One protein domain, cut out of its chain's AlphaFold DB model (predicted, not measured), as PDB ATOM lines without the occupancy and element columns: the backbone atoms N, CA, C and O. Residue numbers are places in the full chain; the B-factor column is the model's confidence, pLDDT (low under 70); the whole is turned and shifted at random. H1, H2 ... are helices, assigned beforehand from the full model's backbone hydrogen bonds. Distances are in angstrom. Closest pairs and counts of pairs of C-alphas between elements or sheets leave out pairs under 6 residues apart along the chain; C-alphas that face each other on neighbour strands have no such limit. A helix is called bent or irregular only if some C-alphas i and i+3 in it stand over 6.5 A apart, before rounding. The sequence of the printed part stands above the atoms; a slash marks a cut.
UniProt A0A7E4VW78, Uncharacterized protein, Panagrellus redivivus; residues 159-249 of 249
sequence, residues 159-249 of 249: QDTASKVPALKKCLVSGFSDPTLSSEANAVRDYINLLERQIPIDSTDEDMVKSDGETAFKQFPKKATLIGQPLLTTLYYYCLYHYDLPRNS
ATOM      1  N   GLN A 159      32.491  96.562  23.875       86.31
ATOM      2  CA  GLN A 159      32.476  95.558  24.950       86.31
ATOM      3  C   GLN A 159      31.363  95.840  25.955       86.31
ATOM      4  O   GLN A 159      30.651  94.935  26.370       86.31
ATOM      5  N   ASP A 160      31.177  97.113  26.289       89.06
ATOM      6  CA  ASP A 160      30.153  97.544  27.225       89.06
ATOM      7  C   ASP A 160      28.755  97.486  26.590       89.06
ATOM      8  O   ASP A 160      28.458  98.160  25.599       89.06
ATOM      9  N   THR A 161      27.882  96.679  27.185       85.06
ATOM     10  CA  THR A 161      26.511  96.486  26.715       85.06
ATOM     11  C   THR A 161      25.660  97.745  26.886       85.06
ATOM     12  O   THR A 161      24.813  98.023  26.030       85.06
ATOM     13  N   ALA A 162      25.927  98.550  27.925       86.38
ATOM     14  CA  ALA A 162      25.199  99.788  28.196       86.38
ATOM     15  C   ALA A 162      25.427 100.838  27.099       86.38
ATOM     16  O   ALA A 162      24.510 101.578  26.755       86.38
ATOM     17  N   SER A 163      26.616 100.865  26.492       91.06
ATOM     18  CA  SER A 163      26.923 101.714  25.336       91.06
ATOM     19  C   SER A 163      26.704 101.038  23.977       91.06
ATOM     20  O   SER A 163      26.560 101.747  22.973       91.06
ATOM     21  N   LYS A 164      26.655  99.699  23.908       93.62
ATOM     22  CA  LYS A 164      26.375  98.934  22.678       93.62
ATOM     23  C   LYS A 164      24.941  99.116  22.195       93.62
ATOM     24  O   LYS A 164      24.742  99.495  21.043       93.62
ATOM     25  N   VAL A 165      23.948  98.874  23.054       94.94
ATOM     26  CA  VAL A 165      22.529  98.928  22.656       94.94
ATOM     27  C   VAL A 165      22.124 100.323  22.154       94.94
ATOM     28  O   VAL A 165      21.567 100.408  21.057       94.94
ATOM     29  N   PRO A 166      22.452 101.435  22.844       94.88
ATOM     30  CA  PRO A 166      22.162 102.773  22.332       94.88
ATOM     31  C   PRO A 166      22.866 103.082  21.008       94.88
ATOM     32  O   PRO A 166      22.291 103.753  20.154       94.88
ATOM     33  N   ALA A 167      24.088 102.581  20.802       93.06
ATOM     34  CA  ALA A 167      24.809 102.771  19.546       93.06
ATOM     35  C   ALA A 167      24.157 102.025  18.379       93.06
ATOM     36  O   ALA A 167      24.013 102.597  17.302       93.06
ATOM     37  N   LEU A 168      23.718 100.784  18.603       94.25
ATOM     38  CA  LEU A 168      22.977 100.008  17.610       94.25
ATOM     39  C   LEU A 168      21.625 100.655  17.292       94.25
ATOM     40  O   LEU A 168      21.272 100.773  16.124       94.25
ATOM     41  N   LYS A 169      20.902 101.153  18.305       95.25
ATOM     42  CA  LYS A 169      19.658 101.912  18.102       95.25
ATOM     43  C   LYS A 169      19.889 103.189  17.301       95.25
ATOM     44  O   LYS A 169      19.117 103.480  16.394       95.25
ATOM     45  N   LYS A 170      20.959 103.934  17.602       93.06
ATOM     46  CA  LYS A 170      21.351 105.112  16.819       93.06
ATOM     47  C   LYS A 170      21.602 104.724  15.361       93.06
ATOM     48  O   LYS A 170      21.010 105.338  14.486       93.06
ATOM     49  N   CYS A 171      22.407 103.688  15.127       91.69
ATOM     50  CA  CYS A 171      22.732 103.188  13.792       91.69
ATOM     51  C   CYS A 171      21.475 102.754  13.017       91.69
ATOM     52  O   CYS A 171      21.309 103.123  11.861       91.69
ATOM     53  N   LEU A 172      20.532 102.067  13.675       93.19
ATOM     54  CA  LEU A 172      19.241 101.694  13.088       93.19
ATOM     55  C   LEU A 172      18.429 102.920  12.644       93.19
ATOM     56  O   LEU A 172      17.834 102.906  11.572       93.19
ATOM     57  N   VAL A 173      18.399 103.979  13.459       91.62
ATOM     58  CA  VAL A 173      17.620 105.190  13.162       91.62
ATOM     59  C   VAL A 173      18.277 106.047  12.086       91.62
ATOM     60  O   VAL A 173      17.554 106.564  11.242       91.62
ATOM     61  N   SER A 174      19.600 106.229  12.123       87.38
ATOM     62  CA  SER A 174      20.308 107.140  11.212       87.38
ATOM     63  C   SER A 174      20.774 106.486   9.916       87.38
ATOM     64  O   SER A 174      20.844 107.162   8.898       87.38
ATOM     65  N   GLY A 175      21.143 105.207   9.967       83.88
ATOM     66  CA  GLY A 175      21.797 104.513   8.864       83.88
ATOM     67  C   GLY A 175      20.884 103.597   8.058       83.88
ATOM     68  O   GLY A 175      21.031 103.478   6.848       83.88
ATOM     69  N   PHE A 176      19.902 102.983   8.716       88.06
ATOM     70  CA  PHE A 176      18.980 102.027   8.097       88.06
ATOM     71  C   PHE A 176      17.587 102.628   7.840       88.06
ATOM     72  O   PHE A 176      16.584 101.916   7.834       88.06
ATOM     73  N   SER A 177      17.501 103.951   7.655       85.69
ATOM     74  CA  SER A 177      16.238 104.634   7.338       85.69
ATOM     75  C   SER A 177      15.794 104.426   5.884       85.69
ATOM     76  O   SER A 177      14.632 104.674   5.564       85.69
ATOM     77  N   ASP A 178      16.710 104.012   5.005       85.06
ATOM     78  CA  ASP A 178      16.430 103.760   3.592       85.06
ATOM     79  C   ASP A 178      15.545 102.504   3.426       85.06
ATOM     80  O   ASP A 178      15.920 101.425   3.899       85.06
ATOM     81  N   PRO A 179      14.387 102.593   2.739       86.12
ATOM     82  CA  PRO A 179      13.521 101.443   2.474       86.12
ATOM     83  C   PRO A 179      14.212 100.266   1.768       86.12
ATOM     84  O   PRO A 179      13.798  99.116   1.951       86.12
ATOM     85  N   THR A 180      15.253 100.529   0.974       86.94
ATOM     86  CA  THR A 180      16.031  99.490   0.279       86.94
ATOM     87  C   THR A 180      16.793  98.581   1.245       86.94
ATOM     88  O   THR A 180      16.990  97.412   0.931       86.94
ATOM     89  N   LEU A 181      17.114  99.071   2.448       85.62
ATOM     90  CA  LEU A 181      17.812  98.341   3.514       85.62
ATOM     91  C   LEU A 181      16.854  97.757   4.567       85.62
ATOM     92  O   LEU A 181      17.239  97.486   5.706       85.62
ATOM     93  N   SER A 182      15.569  97.601   4.235       89.56
ATOM     94  CA  SER A 182      14.549  97.151   5.194       89.56
ATOM     95  C   SER A 182      14.825  95.760   5.781       89.56
ATOM     96  O   SER A 182      14.492  95.509   6.944       89.56
ATOM     97  N   SER A 183      15.451  94.860   5.017       90.81
ATOM     98  CA  SER A 183      15.784  93.509   5.482       90.81
ATOM     99  C   SER A 183      16.899  93.530   6.533       90.81
ATOM    100  O   SER A 183      16.791  92.900   7.587       90.81
ATOM    101  N   GLU A 184      17.911  94.357   6.302       90.00
ATOM    102  CA  GLU A 184      19.046  94.613   7.172       90.00
ATOM    103  C   GLU A 184      18.581  95.347   8.430       90.00
ATOM    104  O   GLU A 184      18.932  94.958   9.545       90.00
ATOM    105  N   ALA A 185      17.698  96.338   8.279       92.50
ATOM    106  CA  ALA A 185      17.066  97.040   9.391       92.50
ATOM    107  C   ALA A 185      16.308  96.076  10.319       92.50
ATOM    108  O   ALA A 185      16.362  96.217  11.543       92.50
ATOM    109  N   ASN A 186      15.611  95.081   9.755       94.44
ATOM    110  CA  ASN A 186      14.932  94.044  10.532       94.44
ATOM    111  C   ASN A 186      15.930  93.162  11.285       94.44
ATOM    112  O   ASN A 186      15.768  92.978  12.489       94.44
ATOM    113  N   ALA A 187      17.000  92.706  10.630       92.31
ATOM    114  CA  ALA A 187      18.042  91.912  11.279       92.31
ATOM    115  C   ALA A 187      18.722  92.670  12.437       92.31
ATOM    116  O   ALA A 187      18.923  92.114  13.519       92.31
ATOM    117  N   VAL A 188      19.026  93.960  12.251       93.81
ATOM    118  CA  VAL A 188      19.583  94.822  13.308       93.81
ATOM    119  C   VAL A 188      18.587  94.991  14.456       93.81
ATOM    120  O   VAL A 188      18.978  94.916  15.622       93.81
ATOM    121  N   ARG A 189      17.297  95.178  14.155       95.88
ATOM    122  CA  ARG A 189      16.241  95.287  15.170       95.88
ATOM    123  C   ARG A 189      16.094  94.001  15.979       95.88
ATOM    124  O   ARG A 189      16.027  94.069  17.203       95.88
ATOM    125  N   ASP A 190      16.096  92.847  15.323       96.00
ATOM    126  CA  ASP A 190      16.019  91.545  15.989       96.00
ATOM    127  C   ASP A 190      17.241  91.294  16.873       96.00
ATOM    128  O   ASP A 190      17.108  90.807  17.997       96.00
ATOM    129  N   TYR A 191      18.425  91.708  16.419       95.25
ATOM    130  CA  TYR A 191      19.634  91.640  17.229       95.25
ATOM    131  C   TYR A 191      19.570  92.555  18.463       95.25
ATOM    132  O   TYR A 191      19.920  92.126  19.561       95.25
ATOM    133  N   ILE A 192      19.066  93.787  18.322       95.88
ATOM    134  CA  ILE A 192      18.827  94.691  19.460       95.88
ATOM    135  C   ILE A 192      17.847  94.051  20.450       95.88
ATOM    136  O   ILE A 192      18.151  93.981  21.639       95.88
ATOM    137  N   ASN A 193      16.721  93.525  19.961       96.50
ATOM    138  CA  ASN A 193      15.715  92.858  20.789       96.50
ATOM    139  C   ASN A 193      16.300  91.656  21.547       96.50
ATOM    140  O   ASN A 193      15.936  91.408  22.698       96.50
ATOM    141  N   LEU A 194      17.194  90.892  20.913       95.56
ATOM    142  CA  LEU A 194      17.881  89.773  21.550       95.56
ATOM    143  C   LEU A 194      18.788  90.255  22.688       95.56
ATOM    144  O   LEU A 194      18.693  89.727  23.795       95.56
ATOM    145  N   LEU A 195      19.616  91.279  22.452       95.19
ATOM    146  CA  LEU A 195      20.484  91.852  23.487       95.19
ATOM    147  C   LEU A 195      19.674  92.377  24.678       95.19
ATOM    148  O   LEU A 195      20.023  92.104  25.823       95.19
ATOM    149  N   GLU A 196      18.570  93.077  24.423       95.44
ATOM    150  CA  GLU A 196      17.692  93.613  25.473       95.44
ATOM    151  C   GLU A 196      17.054  92.525  26.340       95.44
ATOM    152  O   GLU A 196      16.805  92.758  27.520       95.44
ATOM    153  N   ARG A 197      16.837  91.326  25.789       93.44
ATOM    154  CA  ARG A 197      16.387  90.154  26.556       93.44
ATOM    155  C   ARG A 197      17.526  89.493  27.327       93.44
ATOM    156  O   ARG A 197      17.313  89.047  28.446       93.44
ATOM    157  N   GLN A 198      18.720  89.423  26.743       94.38
ATOM    158  CA  GLN A 198      19.881  88.781  27.367       94.38
ATOM    159  C   GLN A 198      20.400  89.558  28.582       94.38
ATOM    160  O   GLN A 198      20.780  88.934  29.563       94.38
ATOM    161  N   ILE A 199      20.410  90.896  28.534       94.12
ATOM    162  CA  ILE A 199      20.944  91.762  29.604       94.12
ATOM    163  C   ILE A 199      20.340  91.468  30.990       94.12
ATOM    164  O   ILE A 199      21.116  91.210  31.912       94.12
ATOM    165  N   PRO A 200      19.006  91.502  31.188       92.19
ATOM    166  CA  PRO A 200      18.425  91.266  32.508       92.19
ATOM    167  C   PRO A 200      18.629  89.825  32.992       92.19
ATOM    168  O   PRO A 200      18.849  89.623  34.184       92.19
ATOM    169  N   ILE A 201      18.609  88.843  32.083       91.06
ATOM    170  CA  ILE A 201      18.873  87.433  32.411       91.06
ATOM    171  C   ILE A 201      20.312  87.285  32.909       91.06
ATOM    172  O   ILE A 201      20.539  86.802  34.010       91.06
ATOM    173  N   ASP A 202      21.284  87.779  32.137       91.81
ATOM    174  CA  ASP A 202      22.702  87.676  32.484       91.81
ATOM    175  C   ASP A 202      23.004  88.373  33.815       91.81
ATOM    176  O   ASP A 202      23.728  87.818  34.634       91.81
ATOM    177  N   SER A 203      22.403  89.545  34.060       91.25
ATOM    178  CA  SER A 203      22.545  90.281  35.322       91.25
ATOM    179  C   SER A 203      21.975  89.517  36.516       91.25
ATOM    180  O   SER A 203      22.629  89.445  37.552       91.25
ATOM    181  N   THR A 204      20.769  88.959  36.381       89.62
ATOM    182  CA  THR A 204      20.108  88.202  37.457       89.62
ATOM    183  C   THR A 204      20.918  86.954  37.804       89.62
ATOM    184  O   THR A 204      21.206  86.699  38.972       89.62
ATOM    185  N   ASP A 205      21.375  86.236  36.780       89.56
ATOM    186  CA  ASP A 205      22.141  85.002  36.936       89.56
ATOM    187  C   ASP A 205      23.529  85.258  37.543       89.56
ATOM    188  O   ASP A 205      23.987  84.495  38.391       89.56
ATOM    189  N   GLU A 206      24.209  86.350  37.165       88.56
ATOM    190  CA  GLU A 206      25.481  86.748  37.793       88.56
ATOM    191  C   GLU A 206      25.328  86.998  39.302       88.56
ATOM    192  O   GLU A 206      26.221  86.664  40.085       88.56
ATOM    193  N   ASP A 207      24.202  87.563  39.735       87.06
ATOM    194  CA  ASP A 207      23.943  87.819  41.152       87.06
ATOM    195  C   ASP A 207      23.538  86.540  41.908       87.06
ATOM    196  O   ASP A 207      23.942  86.342  43.062       87.06
ATOM    197  N   MET A 208      22.838  85.611  41.251       84.06
ATOM    198  CA  MET A 208      22.540  84.276  41.789       84.06
ATOM    199  C   MET A 208      23.802  83.426  41.973       84.06
ATOM    200  O   MET A 208      23.967  82.774  43.007       84.06
ATOM    201  N   VAL A 209      24.735  83.485  41.016       84.88
ATOM    202  CA  VAL A 209      26.038  82.809  41.113       84.88
ATOM    203  C   VAL A 209      26.853  83.349  42.293       84.88
ATOM    204  O   VAL A 209      27.456  82.568  43.028       84.88
ATOM    205  N   LYS A 210      26.851  84.668  42.530       83.31
ATOM    206  CA  LYS A 210      27.569  85.285  43.667       83.31
ATOM    207  C   LYS A 210      26.940  84.974  45.023       83.31
ATOM    208  O   LYS A 210      27.656  84.909  46.019       83.31
ATOM    209  N   SER A 211      25.618  84.832  45.073       79.50
ATOM    210  CA  SER A 211      24.864  84.581  46.308       79.50
ATOM    211  C   SER A 211      24.727  83.092  46.665       79.50
ATOM    212  O   SER A 211      24.105  82.770  47.675       79.50
ATOM    213  N   ASP A 212      25.335  82.192  45.880       68.44
ATOM    214  CA  ASP A 212      25.320  80.726  46.045       68.44
ATOM    215  C   ASP A 212      23.903  80.093  46.035       68.44
ATOM    216  O   ASP A 212      23.681  78.989  46.550       68.44
ATOM    217  N   GLY A 213      22.935  80.807  45.445       61.88
ATOM    218  CA  GLY A 213      21.498  80.580  45.631       61.88
ATOM    219  C   GLY A 213      20.865  79.462  44.797       61.88
ATOM    220  O   GLY A 213      19.828  78.938  45.197       61.88
ATOM    221  N   GLU A 214      21.473  79.043  43.680       65.44
ATOM    222  CA  GLU A 214      20.849  78.098  42.740       65.44
ATOM    223  C   GLU A 214      21.594  76.769  42.576       65.44
ATOM    224  O   GLU A 214      22.814  76.695  42.423       65.44
ATOM    225  N   THR A 215      20.822  75.678  42.560       65.06
ATOM    226  CA  THR A 215      21.347  74.313  42.395       65.06
ATOM    227  C   THR A 215      21.778  74.015  40.956       65.06
ATOM    228  O   THR A 215      22.713  73.238  40.755       65.06
ATOM    229  N   ALA A 216      21.158  74.664  39.963       75.75
ATOM    230  CA  ALA A 216      21.463  74.475  38.547       75.75
ATOM    231  C   ALA A 216      22.874  74.970  38.196       75.75
ATOM    232  O   ALA A 216      23.648  74.216  37.609       75.75
ATOM    233  N   PHE A 217      23.266  76.167  38.652       83.25
ATOM    234  CA  PHE A 217      24.622  76.693  38.442       83.25
ATOM    235  C   PHE A 217      25.711  75.911  39.195       83.25
ATOM    236  O   PHE A 217      26.869  75.913  38.779       83.25
ATOM    237  N   LYS A 218      25.355  75.186  40.265       79.25
ATOM    238  CA  LYS A 218      26.274  74.260  40.956       79.25
ATOM    239  C   LYS A 218      26.533  72.993  40.140       79.25
ATOM    240  O   LYS A 218      27.663  72.510  40.107       79.25
ATOM    241  N   GLN A 219      25.504  72.454  39.484       81.25
ATOM    242  CA  GLN A 219      25.630  71.275  38.618       81.25
ATOM    243  C   GLN A 219      26.251  71.624  37.259       81.25
ATOM    244  O   GLN A 219      27.069  70.869  36.733       81.25
ATOM    245  N   PHE A 220      25.901  72.791  36.719       81.50
ATOM    246  CA  PHE A 220      26.372  73.306  35.440       81.50
ATOM    247  C   PHE A 220      26.870  74.746  35.621       81.50
ATOM    248  O   PHE A 220      26.099  75.693  35.505       81.50
ATOM    249  N   PRO A 221      28.168  74.944  35.911       82.69
ATOM    250  CA  PRO A 221      28.716  76.280  36.102       82.69
ATOM    251  C   PRO A 221      28.594  77.130  34.842       82.69
ATOM    252  O   PRO A 221      28.924  76.683  33.735       82.69
ATOM    253  N   LYS A 222      28.194  78.391  35.019       84.25
ATOM    254  CA  LYS A 222      28.199  79.391  33.952       84.25
ATOM    255  C   LYS A 222      29.638  79.615  33.469       84.25
ATOM    256  O   LYS A 222      30.519  79.967  34.247       84.25
ATOM    257  N   LYS A 223      29.890  79.378  32.176       80.69
ATOM    258  CA  LYS A 223      31.240  79.453  31.572       80.69
ATOM    259  C   LYS A 223      31.531  80.776  30.864       80.69
ATOM    260  O   LYS A 223      32.693  81.086  30.621       80.69
ATOM    261  N   ALA A 224      30.492  81.507  30.474       83.88
ATOM    262  CA  ALA A 224      30.588  82.749  29.717       83.88
ATOM    263  C   ALA A 224      29.319  83.590  29.914       83.88
ATOM    264  O   ALA A 224      28.283  83.063  30.320       83.88
ATOM    265  N   THR A 225      29.406  84.880  29.582       89.12
ATOM    266  CA  THR A 225      28.232  85.760  29.494       89.12
ATOM    267  C   THR A 225      27.282  85.291  28.392       89.12
ATOM    268  O   THR A 225      27.703  84.838  27.320       89.12
ATOM    269  N   LEU A 226      25.986  85.416  28.667       91.56
ATOM    270  CA  LEU A 226      24.913  85.184  27.709       91.56
ATOM    271  C   LEU A 226      24.830  86.306  26.660       91.56
ATOM    272  O   LEU A 226      24.330  86.088  25.554       91.56
ATOM    273  N   ILE A 227      25.312  87.505  26.993       92.69
ATOM    274  CA  ILE A 227      25.164  88.700  26.161       92.69
ATOM    275  C   ILE A 227      25.959  88.549  24.860       92.69
ATOM    276  O   ILE A 227      27.151  88.248  24.857       92.69
ATOM    277  N   GLY A 228      25.292  88.801  23.734       90.44
ATOM    278  CA  GLY A 228      25.870  88.703  22.394       90.44
ATOM    279  C   GLY A 228      25.922  87.281  21.836       90.44
ATOM    280  O   GLY A 228      26.397  87.093  20.717       90.44
ATOM    281  N   GLN A 229      25.422  86.281  22.570       93.12
ATOM    282  CA  GLN A 229      25.299  84.923  22.048       93.12
ATOM    283  C   GLN A 229      24.181  84.831  20.993       93.12
ATOM    284  O   GLN A 229      23.205  85.584  21.066       93.12
ATOM    285  N   PRO A 230      24.276  83.905  20.022       93.75
ATOM    286  CA  PRO A 230      23.205  83.658  19.059       93.75
ATOM    287  C   PRO A 230      21.891  83.252  19.736       93.75
ATOM    288  O   PRO A 230      21.904  82.600  20.779       93.75
ATOM    289  N   LEU A 231      20.755  83.529  19.082       93.88
ATOM    290  CA  LEU A 231      19.416  83.177  19.580       93.88
ATOM    291  C   LEU A 231      19.303  81.700  19.989       93.88
ATOM    292  O   LEU A 231      18.726  81.392  21.027       93.88
ATOM    293  N   LEU A 232      19.878  80.790  19.197       95.19
ATOM    294  CA  LEU A 232      19.865  79.357  19.493       95.19
ATOM    295  C   LEU A 232      20.607  79.033  20.799       95.19
ATOM    296  O   LEU A 232      20.112  78.257  21.612       95.19
ATOM    297  N   THR A 233      21.761  79.664  21.025       92.94
ATOM    298  CA  THR A 233      22.521  79.533  22.273       92.94
ATOM    299  C   THR A 233      21.739  80.116  23.446       92.94
ATOM    300  O   THR A 233      21.723  79.521  24.518       92.94
ATOM    301  N   THR A 234      21.043  81.239  23.247       93.31
ATOM    302  CA  THR A 234      20.168  81.827  24.272       93.31
ATOM    303  C   THR A 234      19.001  80.917  24.627       93.31
ATOM    304  O   THR A 234      18.701  80.752  25.803       93.31
ATOM    305  N   LEU A 235      18.378  80.281  23.636       92.69
ATOM    306  CA  LEU A 235      17.309  79.316  23.867       92.69
ATOM    307  C   LEU A 235      17.821  78.091  24.628       92.69
ATOM    308  O   LEU A 235      17.202  77.677  25.601       92.69
ATOM    309  N   TYR A 236      18.965  77.541  24.216       91.50
ATOM    310  CA  TYR A 236      19.598  76.425  24.918       91.50
ATOM    311  C   TYR A 236      19.912  76.777  26.376       91.50
ATOM    312  O   TYR A 236      19.584  76.010  27.277       91.50
ATOM    313  N   TYR A 237      20.496  77.956  26.607       91.06
ATOM    314  CA  TYR A 237      20.775  78.473  27.944       91.06
ATOM    315  C   TYR A 237      19.497  78.570  28.784       91.06
ATOM    316  O   TYR A 237      19.461  78.087  29.913       91.06
ATOM    317  N   TYR A 238      18.426  79.120  28.210       88.69
ATOM    318  CA  TYR A 238      17.132  79.235  28.876       88.69
ATOM    319  C   TYR A 238      16.542  77.864  29.231       88.69
ATOM    320  O   TYR A 238      16.091  77.657  30.348       88.69
ATOM    321  N   CYS A 239      16.605  76.887  28.324       88.88
ATOM    322  CA  CYS A 239      16.157  75.523  28.611       88.88
ATOM    323  C   CYS A 239      17.000  74.814  29.683       88.88
ATOM    324  O   CYS A 239      16.511  73.868  30.295       88.88
ATOM    325  N   LEU A 240      18.254  75.220  29.884       87.94
ATOM    326  CA  LEU A 240      19.140  74.599  30.865       87.94
ATOM    327  C   LEU A 240      18.943  75.174  32.272       87.94
ATOM    328  O   LEU A 240      18.921  74.407  33.230       87.94
ATOM    329  N   TYR A 241      18.803  76.496  32.388       86.56
ATOM    330  CA  TYR A 241      18.785  77.190  33.682       86.56
ATOM    331  C   TYR A 241      17.408  77.719  34.094       86.56
ATOM    332  O   TYR A 241      17.160  77.871  35.278       86.56
ATOM    333  N   HIS A 242      16.503  77.953  33.139       86.19
ATOM    334  CA  HIS A 242      15.271  78.731  33.332       86.19
ATOM    335  C   HIS A 242      14.012  77.995  32.834       86.19
ATOM    336  O   HIS A 242      13.024  78.620  32.448       86.19
ATOM    337  N   TYR A 243      14.040  76.658  32.775       83.44
ATOM    338  CA  TYR A 243      12.962  75.852  32.178       83.44
ATOM    339  C   TYR A 243      11.664  75.832  33.000       83.44
ATOM    340  O   TYR A 243      10.604  75.492  32.469       83.44
ATOM    341  N   ASP A 244      11.753  76.141  34.288       79.38
ATOM    342  CA  ASP A 244      10.674  76.126  35.272       79.38
ATOM    343  C   ASP A 244      10.115  77.522  35.581       79.38
ATOM    344  O   ASP A 244       9.068  77.638  36.225       79.38
ATOM    345  N   LEU A 245      10.753  78.583  35.075       74.88
ATOM    346  CA  LEU A 245      10.269  79.945  35.250       74.88
ATOM    347  C   LEU A 245       9.017  80.211  34.396       74.88
ATOM    348  O   LEU A 245       8.964  79.869  33.208       74.88
ATOM    349  N   PRO A 246       7.982  80.857  34.965       62.22
ATOM    350  CA  PRO A 246       6.802  81.232  34.208       62.22
ATOM    351  C   PRO A 246       7.173  82.249  33.123       62.22
ATOM    352  O   PRO A 246       7.900  83.207  33.354       62.22
ATOM    353  N   ARG A 247       6.614  82.046  31.927       53.06
ATOM    354  CA  ARG A 247       6.977  82.705  30.659       53.06
ATOM    355  C   ARG A 247       6.992  84.248  30.667       53.06
ATOM    356  O   ARG A 247       7.495  84.808  29.703       53.06
ATOM    357  N   ASN A 248       6.445  84.921  31.686       40.91
ATOM    358  CA  ASN A 248       6.272  86.377  31.760       40.91
ATOM    359  C   ASN A 248       6.213  86.888  33.225       40.91
ATOM    360  O   ASN A 248       5.119  87.171  33.721       40.91
ATOM    361  N   SER A 249       7.344  87.038  33.912       37.31
ATOM    362  CA  SER A 249       7.441  87.894  35.111       37.31
ATOM    363  C   SER A 249       8.445  89.005  34.876       37.31
ATOM    364  O   SER A 249       9.570  88.645  34.463       37.31
TER     365      SER A 249
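AT A GLANCE: This is residues 159 to 249 of the 249 residues of an uncharacterized protein of Panagrellus redivivus (UniProt A0A7E4VW78). One long helix, H2, makes the length of a rod; H1 folds back along part of it as a helical hairpin, and the shorter H4 runs beside H2 on the side away from H1. The small helix H3 sits near the last residues of H2, the link from H3 runs back beside H2 to H4, and the tail, residues 244 to 249, sticks out. The printed part has 91 residues with four named helices, H1, H2, H3 and H4 in that order, and no named strand; its class is all helix. The whole is loose, with a radius of gyration of the C-alphas of 15.8 A and spans of 49 by 24 by 23 A.

IN THESE COORDINATES: H1 is residues 161 to 174, 19.8 A from first to last C-alpha, and begins with C-alpha 161 at (26.511, 96.486, 26.715). It is neither bent nor irregular, but only just: C-alphas 162 and 165 are 6.2 A apart. H2 is residues 179 to 210 and 46.4 A long, from C-alpha 179 at (13.521, 101.443, 2.474). It is irregular, with C-alphas 180 and 183 7.9 A apart, and has a kink of 32 degrees near residue 186. H3 is residues 215 to 219. H4 is residues 231 to 241, 15.3 A long, ending with C-alpha 241 at (18.785, 77.190, 33.682).

HOW THE PARTS SIT: H1 and H2 form a helical hairpin and touch, at a shallow tilt of 13 degrees, opposite ways; the closest C-alphas are those of Leu 172 and Ala 185, 6.3 A apart. H2 touches H1 with residues 185 to 199 alone. H2 and H4 are close but not clearly touching, at a shallow tilt of 22 degrees, the same way; their closest C-alphas, of Leu 194 and Leu 231, are 7.1 A apart. H3 is close to H2 but not clearly touching, with the closest C-alphas, of Val 209 and Phe 217, 6.8 A apart. H3 and H4 are also close but not clearly touching; their closest C-alphas, of Ala 216 and Tyr 241, are 6.2 A apart. H1 is apart from H3 and from H4. Every O i to N i+4 pair is within hydrogen-bond range in H3 and H4, against 9 of 10 in H1 and 24 of 28 in H2.

THE WHOLE: The two C-alphas farthest apart, those of Thr 180 and Asp 212, are 50.3 A from each other. The printed part has no cut and ends at Ser 249, the chain's last residue. The links H1 to H2 and H2 to H3 are tight, and the link H3 to H4, 11 residues, is long. Residues 178 to 183, of which 179 to 183 belong to H2, stand free, as do residues 244 to 249. The mean pLDDT of the printed part is 86.5; residues 212 to 215 and 246 to 249 are under 70.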